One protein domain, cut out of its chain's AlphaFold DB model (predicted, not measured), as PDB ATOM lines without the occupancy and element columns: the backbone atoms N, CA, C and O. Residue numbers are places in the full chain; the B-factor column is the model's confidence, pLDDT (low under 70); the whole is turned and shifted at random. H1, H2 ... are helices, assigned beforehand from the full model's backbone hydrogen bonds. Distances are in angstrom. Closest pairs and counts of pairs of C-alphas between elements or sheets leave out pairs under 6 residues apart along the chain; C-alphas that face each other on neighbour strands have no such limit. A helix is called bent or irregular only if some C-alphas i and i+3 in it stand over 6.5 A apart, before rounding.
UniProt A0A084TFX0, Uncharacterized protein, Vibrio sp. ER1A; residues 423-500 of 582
ATOM      1  N   TYR A 423     142.429 209.269 187.811       88.75
ATOM      2  CA  TYR A 423     143.377 209.369 186.709       88.75
ATOM      3  C   TYR A 423     144.709 208.792 187.152       88.75
ATOM      4  O   TYR A 423     145.180 209.091 188.250       88.75
ATOM      5  N   GLU A 424     145.305 207.976 186.287       90.00
ATOM      6  CA  GLU A 424     146.672 207.530 186.500       90.00
ATOM      7  C   GLU A 424     147.586 208.757 186.430       90.00
ATOM      8  O   GLU A 424     147.436 209.615 185.555       90.00
ATOM      9  N   GLN A 425     148.550 208.857 187.343       92.12
ATOM     10  CA  GLN A 425     149.397 210.045 187.479       92.12
ATOM     11  C   GLN A 425     150.119 210.426 186.172       92.12
ATOM     12  O   GLN A 425     150.268 211.608 185.857       92.12
ATOM     13  N   TYR A 426     150.518 209.434 185.366       93.38
ATOM     14  CA  TYR A 426     151.149 209.674 184.067       93.38
ATOM     15  C   TYR A 426     150.183 210.300 183.044       93.38
ATOM     16  O   TYR A 426     150.632 211.068 182.194       93.38
ATOM     17  N   GLU A 427     148.875 210.007 183.109       93.56
ATOM     18  CA  GLU A 427     147.861 210.580 182.206       93.56
ATOM     19  C   GLU A 427     147.715 212.084 182.438       93.56
ATOM     20  O   GLU A 427     147.520 212.833 181.484       93.56
ATOM     21  N   LEU A 428     147.876 212.528 183.687       92.81
ATOM     22  CA  LEU A 428     147.828 213.939 184.075       92.81
ATOM     23  C   LEU A 428     149.108 214.699 183.703       92.81
ATOM     24  O   LEU A 428     149.057 215.887 183.395       92.81
ATOM     25  N   ILE A 429     150.261 214.024 183.735       94.69
ATOM     26  CA  ILE A 429     151.569 214.636 183.446       94.69
ATOM     27  C   ILE A 429     151.840 214.699 181.944       94.69
ATOM     28  O   ILE A 429     152.444 215.661 181.478       94.69
ATOM     29  N   ARG A 430     151.382 213.712 181.167       95.31
ATOM     30  CA  ARG A 430     151.641 213.624 179.721       95.31
ATOM     31  C   ARG A 430     151.285 214.901 178.937       95.31
ATOM     32  O   ARG A 430     152.078 215.289 178.085       95.31
ATOM     33  N   PRO A 431     150.171 215.613 179.204       95.44
ATOM     34  CA  PRO A 431     149.879 216.885 178.541       95.44
ATOM     35  C   PRO A 431     150.954 217.964 178.741       95.44
ATOM     36  O   PRO A 431     151.107 218.824 177.875       95.44
ATOM     37  N   LEU A 432     151.729 217.912 179.834       95.31
ATOM     38  CA  LEU A 432     152.810 218.868 180.093       95.31
ATOM     39  C   LEU A 432     153.927 218.789 179.044       95.31
ATOM     40  O   LEU A 432     154.612 219.783 178.837       95.31
ATOM     41  N   GLU A 433     154.087 217.662 178.338       94.12
ATOM     42  CA  GLU A 433     155.061 217.513 177.240       94.12
ATOM     43  C   GLU A 433     154.854 218.537 176.117       94.12
ATOM     44  O   GLU A 433     155.793 218.848 175.385       94.12
ATOM     45  N   LYS A 434     153.622 219.040 175.975       94.38
ATOM     46  CA  LYS A 434     153.214 219.960 174.913       94.38
ATOM     47  C   LYS A 434     153.162 221.425 175.347       94.38
ATOM     48  O   LYS A 434     152.812 222.260 174.524       94.38
ATOM     49  N   ARG A 435     153.447 221.748 176.613       93.25
ATOM     50  CA  ARG A 435     153.417 223.142 177.079       93.25
ATOM     51  C   ARG A 435     154.685 223.884 176.667       93.25
ATOM     52  O   ARG A 435     155.784 223.347 176.812       93.25
ATOM     53  N   ASP A 436     154.535 225.132 176.236       93.56
ATOM     54  CA  ASP A 436     155.645 225.965 175.757       93.56
ATOM     55  C   ASP A 436     156.745 226.136 176.818       93.56
ATOM     56  O   ASP A 436     157.924 225.925 176.538       93.56
ATOM     57  N   ASP A 437     156.356 226.374 178.075       91.94
ATOM     58  CA  ASP A 437     157.270 226.507 179.219       91.94
ATOM     59  C   ASP A 437     158.133 225.252 179.475       91.94
ATOM     60  O   ASP A 437     159.288 225.352 179.909       91.94
ATOM     61  N   VAL A 438     157.602 224.065 179.172       93.81
ATOM     62  CA  VAL A 438     158.322 222.787 179.234       93.81
ATOM     63  C   VAL A 438     159.210 222.594 178.005       93.81
ATOM     64  O   VAL A 438     160.347 222.140 178.154       93.81
ATOM     65  N   ILE A 439     158.722 222.937 176.809       93.69
ATOM     66  CA  ILE A 439     159.433 222.753 175.532       93.69
ATOM     67  C   ILE A 439     160.673 223.650 175.446       93.69
ATOM     68  O   ILE A 439     161.744 223.181 175.039       93.69
ATOM     69  N   GLU A 440     160.553 224.912 175.856       93.62
ATOM     70  CA  GLU A 440     161.641 225.895 175.847       93.62
ATOM     71  C   GLU A 440     162.742 225.547 176.858       93.62
ATOM     72  O   GLU A 440     163.921 225.864 176.666       93.62
ATOM     73  N   ASN A 441     162.396 224.832 177.934       94.94
ATOM     74  CA  ASN A 441     163.357 224.436 178.947       94.94
ATOM     75  C   ASN A 441     163.973 223.054 178.669       94.94
ATOM     76  O   ASN A 441     163.375 222.014 178.946       94.94
ATOM     77  N   ARG A 442     165.251 223.025 178.259       93.88
ATOM     78  CA  ARG A 442     165.999 221.782 177.959       93.88
ATOM     79  C   ARG A 442     165.919 220.707 179.055       93.88
ATOM     80  O   ARG A 442     165.889 219.520 178.737       93.88
ATOM     81  N   THR A 443     165.912 221.089 180.337       94.00
ATOM     82  CA  THR A 443     165.817 220.109 181.434       94.00
ATOM     83  C   THR A 443     164.399 219.563 181.549       94.00
ATOM     84  O   THR A 443     164.243 218.349 181.637       94.00
ATOM     85  N   MET A 444     163.372 220.419 181.518       96.00
ATOM     86  CA  MET A 444     161.977 219.977 181.631       96.00
ATOM     87  C   MET A 444     161.558 219.119 180.437       96.00
ATOM     88  O   MET A 444     161.040 218.024 180.644       96.00
ATOM     89  N   ARG A 445     161.897 219.544 179.211       96.25
ATOM     90  CA  ARG A 445     161.655 218.796 177.968       96.25
ATOM     91  C   ARG A 445     162.213 217.372 178.002       96.25
ATOM     92  O   ARG A 445     161.638 216.472 177.404       96.25
ATOM     93  N   ARG A 446     163.332 217.158 178.704       96.25
ATOM     94  CA  ARG A 446     163.915 215.826 178.922       96.25
ATOM     95  C   ARG A 446     163.228 215.067 180.060       96.25
ATOM     96  O   ARG A 446     162.988 213.874 179.932       96.25
ATOM     97  N   VAL A 447     162.965 215.730 181.188       96.94
ATOM     98  CA  VAL A 447     162.488 215.079 182.420       96.94
ATOM     99  C   VAL A 447     161.027 214.642 182.320       96.94
ATOM    100  O   VAL A 447     160.710 213.566 182.814       96.94
ATOM    101  N   VAL A 448     160.145 215.423 181.685       97.00
ATOM    102  CA  VAL A 448     158.706 215.102 181.628       97.00
ATOM    103  C   VAL A 448     158.433 213.755 180.936       97.00
ATOM    104  O   VAL A 448     157.803 212.913 181.575       97.00
ATOM    105  N   PRO A 449     158.962 213.465 179.729       97.19
ATOM    106  CA  PRO A 449     158.758 212.157 179.099       97.19
ATOM    107  C   PRO A 449     159.370 211.003 179.903       97.19
ATOM    108  O   PRO A 449     158.761 209.945 180.046       97.19
ATOM    109  N   MET A 450     160.558 211.209 180.493       97.31
ATOM    110  CA  MET A 450     161.192 210.201 181.354       97.31
ATOM    111  C   MET A 450     160.335 209.883 182.583       97.31
ATOM    112  O   MET A 450     160.242 208.726 182.983       97.31
ATOM    113  N   LEU A 451     159.708 210.898 183.176       96.88
ATOM    114  CA  LEU A 451     158.805 210.744 184.310       96.88
ATOM    115  C   LEU A 451     157.532 209.986 183.918       96.88
ATOM    116  O   LEU A 451     157.119 209.097 184.657       96.88
ATOM    117  N   VAL A 452     156.942 210.291 182.758       97.06
ATOM    118  CA  VAL A 452     155.769 209.573 182.228       97.06
ATOM    119  C   VAL A 452     156.076 208.086 182.048       97.06
ATOM    120  O   VAL A 452     155.328 207.246 182.545       97.06
ATOM    121  N   GLU A 453     157.189 207.744 181.398       97.19
ATOM    122  CA  GLU A 453     157.584 206.342 181.202       97.19
ATOM    123  C   GLU A 453     157.955 205.652 182.519       97.19
ATOM    124  O   GLU A 453     157.591 204.496 182.744       97.19
ATOM    125  N   TRP A 454     158.605 206.369 183.442       97.00
ATOM    126  CA  TRP A 454     158.904 205.836 184.769       97.00
ATOM    127  C   TRP A 454     157.627 205.482 185.536       97.00
ATOM    128  O   TRP A 454     157.554 204.392 186.102       97.00
ATOM    129  N   LEU A 455     156.613 206.354 185.517       95.31
ATOM    130  CA  LEU A 455     155.327 206.125 186.184       95.31
ATOM    131  C   LEU A 455     154.536 204.973 185.548       95.31
ATOM    132  O   LEU A 455     153.897 204.208 186.262       95.31
ATOM    133  N   LYS A 456     154.608 204.792 184.224       95.12
ATOM    134  CA  LYS A 456     154.009 203.617 183.566       95.12
ATOM    135  C   LYS A 456     154.664 202.309 184.008       95.12
ATOM    136  O   LYS A 456     153.970 201.318 184.205       95.12
ATOM    137  N   ALA A 457     155.989 202.304 184.150       94.31
ATOM    138  CA  ALA A 457     156.745 201.103 184.496       94.31
ATOM    139  C   ALA A 457     156.704 200.767 185.998       94.31
ATOM    140  O   ALA A 457     156.716 199.595 186.361       94.31
ATOM    141  N   ASN A 458     156.675 201.780 186.868       92.06
ATOM    142  CA  ASN A 458     156.830 201.616 188.320       92.06
ATOM    143  C   ASN A 458     155.549 201.925 189.113       92.06
ATOM    144  O   ASN A 458     155.520 201.714 190.324       92.06
ATOM    145  N   GLY A 459     154.495 202.406 188.450       89.44
ATOM    146  CA  GLY A 459     153.266 202.871 189.087       89.44
ATOM    147  C   GLY A 459     153.357 204.308 189.611       89.44
ATOM    148  O   GLY A 459     154.294 205.052 189.326       89.44
ATOM    149  N   GLU A 460     152.342 204.710 190.375       88.19
ATOM    150  CA  GLU A 460     152.226 206.056 190.945       88.19
ATOM    151  C   GLU A 460     153.251 206.310 192.069       88.19
ATOM    152  O   GLU A 460     153.598 205.408 192.833       88.19
ATOM    153  N   ALA A 461     153.694 207.561 192.227       88.69
ATOM    154  CA  ALA A 461     154.647 207.955 193.267       88.69
ATOM    155  C   ALA A 461     154.391 209.365 193.818       88.69
ATOM    156  O   ALA A 461     153.766 210.209 193.184       88.69
ATOM    157  N   SER A 462     154.920 209.657 195.009       89.38
ATOM    158  CA  SER A 462     154.988 211.037 195.510       89.38
ATOM    159  C   SER A 462     156.125 211.775 194.804       89.38
ATOM    160  O   SER A 462     157.294 211.425 194.973       89.38
ATOM    161  N   ILE A 463     155.792 212.806 194.031       92.25
ATOM    162  CA  ILE A 463     156.735 213.559 193.204       92.25
ATOM    163  C   ILE A 463     157.081 214.867 193.911       92.25
ATOM    164  O   ILE A 463     156.258 215.771 194.041       92.25
ATOM    165  N   ASP A 464     158.336 214.991 194.327       93.31
ATOM    166  CA  ASP A 464     158.925 216.240 194.796       93.31
ATOM    167  C   ASP A 464     160.238 216.548 194.054       93.31
ATOM    168  O   ASP A 464     160.707 215.790 193.201       93.31
ATOM    169  N   THR A 465     160.861 217.689 194.354       94.25
ATOM    170  CA  THR A 465     162.123 218.081 193.706       94.25
ATOM    171  C   THR A 465     163.256 217.089 194.001       94.25
ATOM    172  O   THR A 465     164.156 216.927 193.177       94.25
ATOM    173  N   GLY A 466     163.232 216.427 195.162       94.56
ATOM    174  CA  GLY A 466     164.202 215.404 195.547       94.56
ATOM    175  C   GLY A 466     164.042 214.134 194.718       94.56
ATOM    176  O   GLY A 466     165.029 213.650 194.168       94.56
ATOM    177  N   PHE A 467     162.809 213.661 194.553       95.56
ATOM    178  CA  PHE A 467     162.433 212.563 193.668       95.56
ATOM    179  C   PHE A 467     162.884 212.846 192.234       95.56
ATOM    180  O   PHE A 467     163.656 212.072 191.667       95.56
ATOM    181  N   LEU A 468     162.505 214.006 191.681       96.81
ATOM    182  CA  LEU A 468     162.874 214.382 190.315       96.81
ATOM    183  C   LEU A 468     164.396 214.400 190.121       96.81
ATOM    184  O   LEU A 468     164.917 213.885 189.133       96.81
ATOM    185  N   ARG A 469     165.131 214.959 191.088       95.56
ATOM    186  CA  ARG A 469     166.592 215.035 191.026       95.56
ATOM    187  C   ARG A 469     167.247 213.662 191.162       95.56
ATOM    188  O   ARG A 469     168.193 213.389 190.430       95.56
ATOM    189  N   LYS A 470     166.764 212.824 192.083       95.75
ATOM    190  CA  LYS A 470     167.288 211.476 192.340       95.75
ATOM    191  C   LYS A 470     167.114 210.564 191.127       95.75
ATOM    192  O   LYS A 470     168.033 209.821 190.808       95.75
ATOM    193  N   HIS A 471     165.959 210.628 190.468       95.25
ATOM    194  CA  HIS A 471     165.615 209.711 189.381       95.25
ATOM    195  C   HIS A 471     166.015 210.223 187.992       95.25
ATOM    196  O   HIS A 471     166.374 209.420 187.137       95.25
ATOM    197  N   PHE A 472     165.993 211.540 187.756       95.75
ATOM    198  CA  PHE A 472     166.177 212.094 186.407       95.75
ATOM    199  C   PHE A 472     167.317 213.111 186.291       95.75
ATOM    200  O   PHE A 472     167.705 213.467 185.173       95.75
ATOM    201  N   GLY A 473     167.873 213.586 187.412       90.94
ATOM    202  CA  GLY A 473     168.898 214.633 187.443       90.94
ATOM    203  C   GLY A 473     168.400 216.001 186.950       90.94
ATOM    204  O   GLY A 473     167.326 216.133 186.366       90.94
ATOM    205  N   GLY A 474     169.194 217.051 187.168       90.75
ATOM    206  CA  GLY A 474     168.887 218.404 186.690       90.75
ATOM    207  C   GLY A 474     169.139 219.503 187.718       90.75
ATOM    208  O   GLY A 474     169.461 219.248 188.882       90.75
ATOM    209  N   VAL A 475     168.997 220.751 187.267       92.31
ATOM    210  CA  VAL A 475     169.190 221.944 188.100       92.31
ATOM    211  C   VAL A 475     167.989 222.127 189.027       92.31
ATOM    212  O   VAL A 475     166.845 222.159 188.573       92.31
ATOM    213  N   ARG A 476     168.243 222.294 190.334       92.06
ATOM    214  CA  ARG A 476     167.199 222.379 191.373       92.06
ATOM    215  C   ARG A 476     166.124 223.419 191.052       92.06
ATOM    216  O   ARG A 476     164.952 223.088 191.130       92.06
ATOM    217  N   GLY A 477     166.513 224.637 190.666       94.06
ATOM    218  CA  GLY A 477     165.559 225.714 190.368       94.06
ATOM    219  C   GLY A 477     164.597 225.368 189.228       94.06
ATOM    220  O   GLY A 477     163.402 225.627 189.319       94.06
ATOM    221  N   THR A 478     165.097 224.703 188.187       95.06
ATOM    222  CA  THR A 478     164.277 224.232 187.068       95.06
ATOM    223  C   THR A 478     163.338 223.106 187.483       95.06
ATOM    224  O   THR A 478     162.164 223.130 187.137       95.06
ATOM    225  N   LEU A 479     163.819 222.143 188.272       95.75
ATOM    226  CA  LEU A 479     162.979 221.054 188.775       95.75
ATOM    227  C   LEU A 479     161.906 221.543 189.760       95.75
ATOM    228  O   LEU A 479     160.827 220.963 189.810       95.75
ATOM    229  N   THR A 480     162.163 222.615 190.517       96.19
ATOM    230  CA  THR A 480     161.139 223.265 191.352       96.19
ATOM    231  C   THR A 480     160.017 223.854 190.499       96.19
ATOM    232  O   THR A 480     158.855 223.583 190.781       96.19
ATOM    233  N   LYS A 481     160.347 224.578 189.422       95.75
ATOM    234  CA  LYS A 481     159.339 225.098 188.481       95.75
ATOM    235  C   LYS A 481     158.549 223.972 187.808       95.75
ATOM    236  O   LYS A 481     157.335 224.051 187.685       95.75
ATOM    237  N   LEU A 482     159.217 222.878 187.434       96.44
ATOM    238  CA  LEU A 482     158.526 221.709 186.885       96.44
ATOM    239  C   LEU A 482     157.568 221.091 187.912       96.44
ATOM    240  O   LEU A 482     156.452 220.717 187.570       96.44
ATOM    241  N   LEU A 483     157.980 221.010 189.178       96.56
ATOM    242  CA  LEU A 483     157.110 220.537 190.250       96.56
ATOM    243  C   LEU A 483     155.872 221.431 190.421       96.56
ATOM    244  O   LEU A 483     154.804 220.912 190.730       96.56
ATOM    245  N   GLU A 484     155.976 222.744 190.216       95.31
ATOM    246  CA  GLU A 484     154.817 223.651 190.227       95.31
ATOM    247  C   GLU A 484     153.835 223.339 189.089       95.31
ATOM    248  O   GLU A 484     152.629 223.301 189.330       95.31
ATOM    249  N   LEU A 485     154.331 223.003 187.894       95.50
ATOM    250  CA  LEU A 485     153.491 222.544 186.779       95.50
ATOM    251  C   LEU A 485     152.841 221.182 187.056       95.50
ATOM    252  O   LEU A 485     151.667 220.977 186.780       95.50
ATOM    253  N   ILE A 486     153.574 220.247 187.660       94.50
ATOM    254  CA  ILE A 486     153.013 218.948 188.073       94.50
ATOM    255  C   ILE A 486     151.941 219.143 189.160       94.50
ATOM    256  O   ILE A 486     150.925 218.446 189.181       94.50
ATOM    257  N   LYS A 487     152.140 220.108 190.065       92.06
ATOM    258  CA  LYS A 487     151.146 220.480 191.076       92.06
ATOM    259  C   LYS A 487     149.905 221.116 190.463       92.06
ATOM    260  O   LYS A 487     148.818 220.803 190.936       92.06
ATOM    261  N   SER A 488     150.039 221.942 189.423       88.44
ATOM    262  CA  SER A 488     148.887 222.589 188.780       88.44
ATOM    263  C   SER A 488     147.951 221.592 188.091       88.44
ATOM    264  O   SER A 488     146.743 221.800 188.087       88.44
ATOM    265  N   VAL A 489     148.480 220.461 187.610       88.44
ATOM    266  CA  VAL A 489     147.678 219.330 187.102       88.44
ATOM    267  C   VAL A 489     147.336 218.291 188.179       88.44
ATOM    268  O   VAL A 489     146.853 217.207 187.865       88.44
ATOM    269  N   ASN A 490     147.586 218.596 189.459       87.69
ATOM    270  CA  ASN A 490     147.325 217.718 190.606       87.69
ATOM    271  C   ASN A 490     147.944 216.315 190.478       87.69
ATOM    272  O   ASN A 490     147.383 215.336 190.953       87.69
ATOM    273  N   ALA A 491     149.129 216.215 189.880       90.69
ATOM    274  CA  ALA A 491     149.814 214.943 189.667       90.69
ATOM    275  C   ALA A 491     151.063 214.790 190.540       90.69
ATOM    276  O   ALA A 491     151.952 214.017 190.214       90.69
ATOM    277  N   HIS A 492     151.179 215.544 191.634       89.50
ATOM    278  CA  HIS A 492     152.344 215.496 192.526       89.50
ATOM    279  C   HIS A 492     152.232 214.415 193.612       89.50
ATOM    280  O   HIS A 492     153.250 213.991 194.152       89.50
ATOM    281  N   GLU A 493     151.024 213.933 193.902       86.12
ATOM    282  CA  GLU A 493     150.788 212.740 194.719       86.12
ATOM    283  C   GLU A 493     149.884 211.758 193.948       86.12
ATOM    284  O   GLU A 493     149.128 212.194 193.071       86.12
ATOM    285  N   PRO A 494     149.942 210.449 194.256       84.56
ATOM    286  CA  PRO A 494     149.048 209.451 193.673       84.56
ATOM    287  C   PRO A 494     147.571 209.783 193.908       84.56
ATOM    288  O   PRO A 494     147.206 210.263 194.984       84.56
ATOM    289  N   ARG A 495     146.708 209.443 192.941       82.75
ATOM    290  CA  ARG A 495     145.242 209.397 193.125       82.75
ATOM    291  C   ARG A 495     144.603 210.679 193.670       82.75
ATOM    292  O   ARG A 495     143.691 210.630 194.495       82.75
ATOM    293  N   LEU A 496     145.053 211.840 193.201       81.69
ATOM    294  CA  LEU A 496     144.469 213.133 193.584       81.69
ATOM    295  C   LEU A 496     143.288 213.560 192.701       81.69
ATOM    296  O   LEU A 496     142.418 214.309 193.160       81.69
ATOM    297  N   VAL A 497     143.256 213.119 191.441       81.25
ATOM    298  CA  VAL A 497     142.246 213.536 190.457       81.25
ATOM    299  C   VAL A 497     141.312 212.377 190.161       81.25
ATOM    300  O   VAL A 497     141.736 211.318 189.702       81.25
ATOM    301  N   VAL A 498     140.030 212.578 190.442       82.81
ATOM    302  CA  VAL A 498     138.974 211.606 190.157       82.81
ATOM    303  C   VAL A 498     138.650 211.660 188.662       82.81
ATOM    304  O   VAL A 498     138.523 212.745 188.102       82.81
ATOM    305  N   LYS A 499     138.511 210.498 188.011       81.06
ATOM    306  CA  LYS A 499     137.912 210.403 186.675       81.06
ATOM    307  C   LYS A 499     136.448 210.773 186.824       81.06
ATOM    308  O   LYS A 499     135.711 210.046 187.493       81.06
ATOM    309  N   GLU A 500     136.048 211.892 186.232       66.44
ATOM    310  CA  GLU A 500     134.643 212.271 186.161       66.44
ATOM    311  C   GLU A 500     133.869 211.107 185.548       66.44
ATOM    312  O   GLU A 500     134.047 210.732 184.388       66.44
TER     313      GLU A 500
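This is residues 423 to 500 of the 582 residues of an uncharacterized protein of Vibrio sp. ER1A (UniProt A0A084TFX0). H1 and H3 lie side by side with short H2 at the turn between them; H5 crosses them on one side, and H4 bridges H3 and H5. The all-helix printed part has 78 residues with five named helices, H1 to H5, and is compact: radius of gyration of the C-alphas 11.3 A, spans 33 by 25 by 19 A.

H1, residues 425 to 434, starts at C-alpha 425 (149.397, 210.045, 187.479), measures 16.5 A and is only just irregular: C-alphas 428 and 431 are 6.6 A apart. H2 is residues 436 to 440, 6.0 A; H3 442 to 458, 24.5 A; H4 465 to 472, 10.3 A; H5 476 to 488, 18.5 A, ending at C-alpha 488 (148.887, 222.589, 188.780).

H3, the hub, touches H1 at a shallow tilt of 25 degrees, opposite ways; their closest C-alphas, Tyr 426 and Val 452, are 5.0 A apart. H4 and H5 touch, about perpendicular at 76 degrees; closest C-alphas Thr 465 and Thr 480, 5.8 A. Every O i to N i+4 pair is within hydrogen-bond range in H2, H4 and H5, 11 of 13 in H3, and 2 of 6 in H1, beside 5 of 7 O i to N i+3.

The printed part has no cut and no long link between helices; C-alphas 475 and 500, the farthest apart, are 35.9 A apart. Residue 500 is under pLDDT 70.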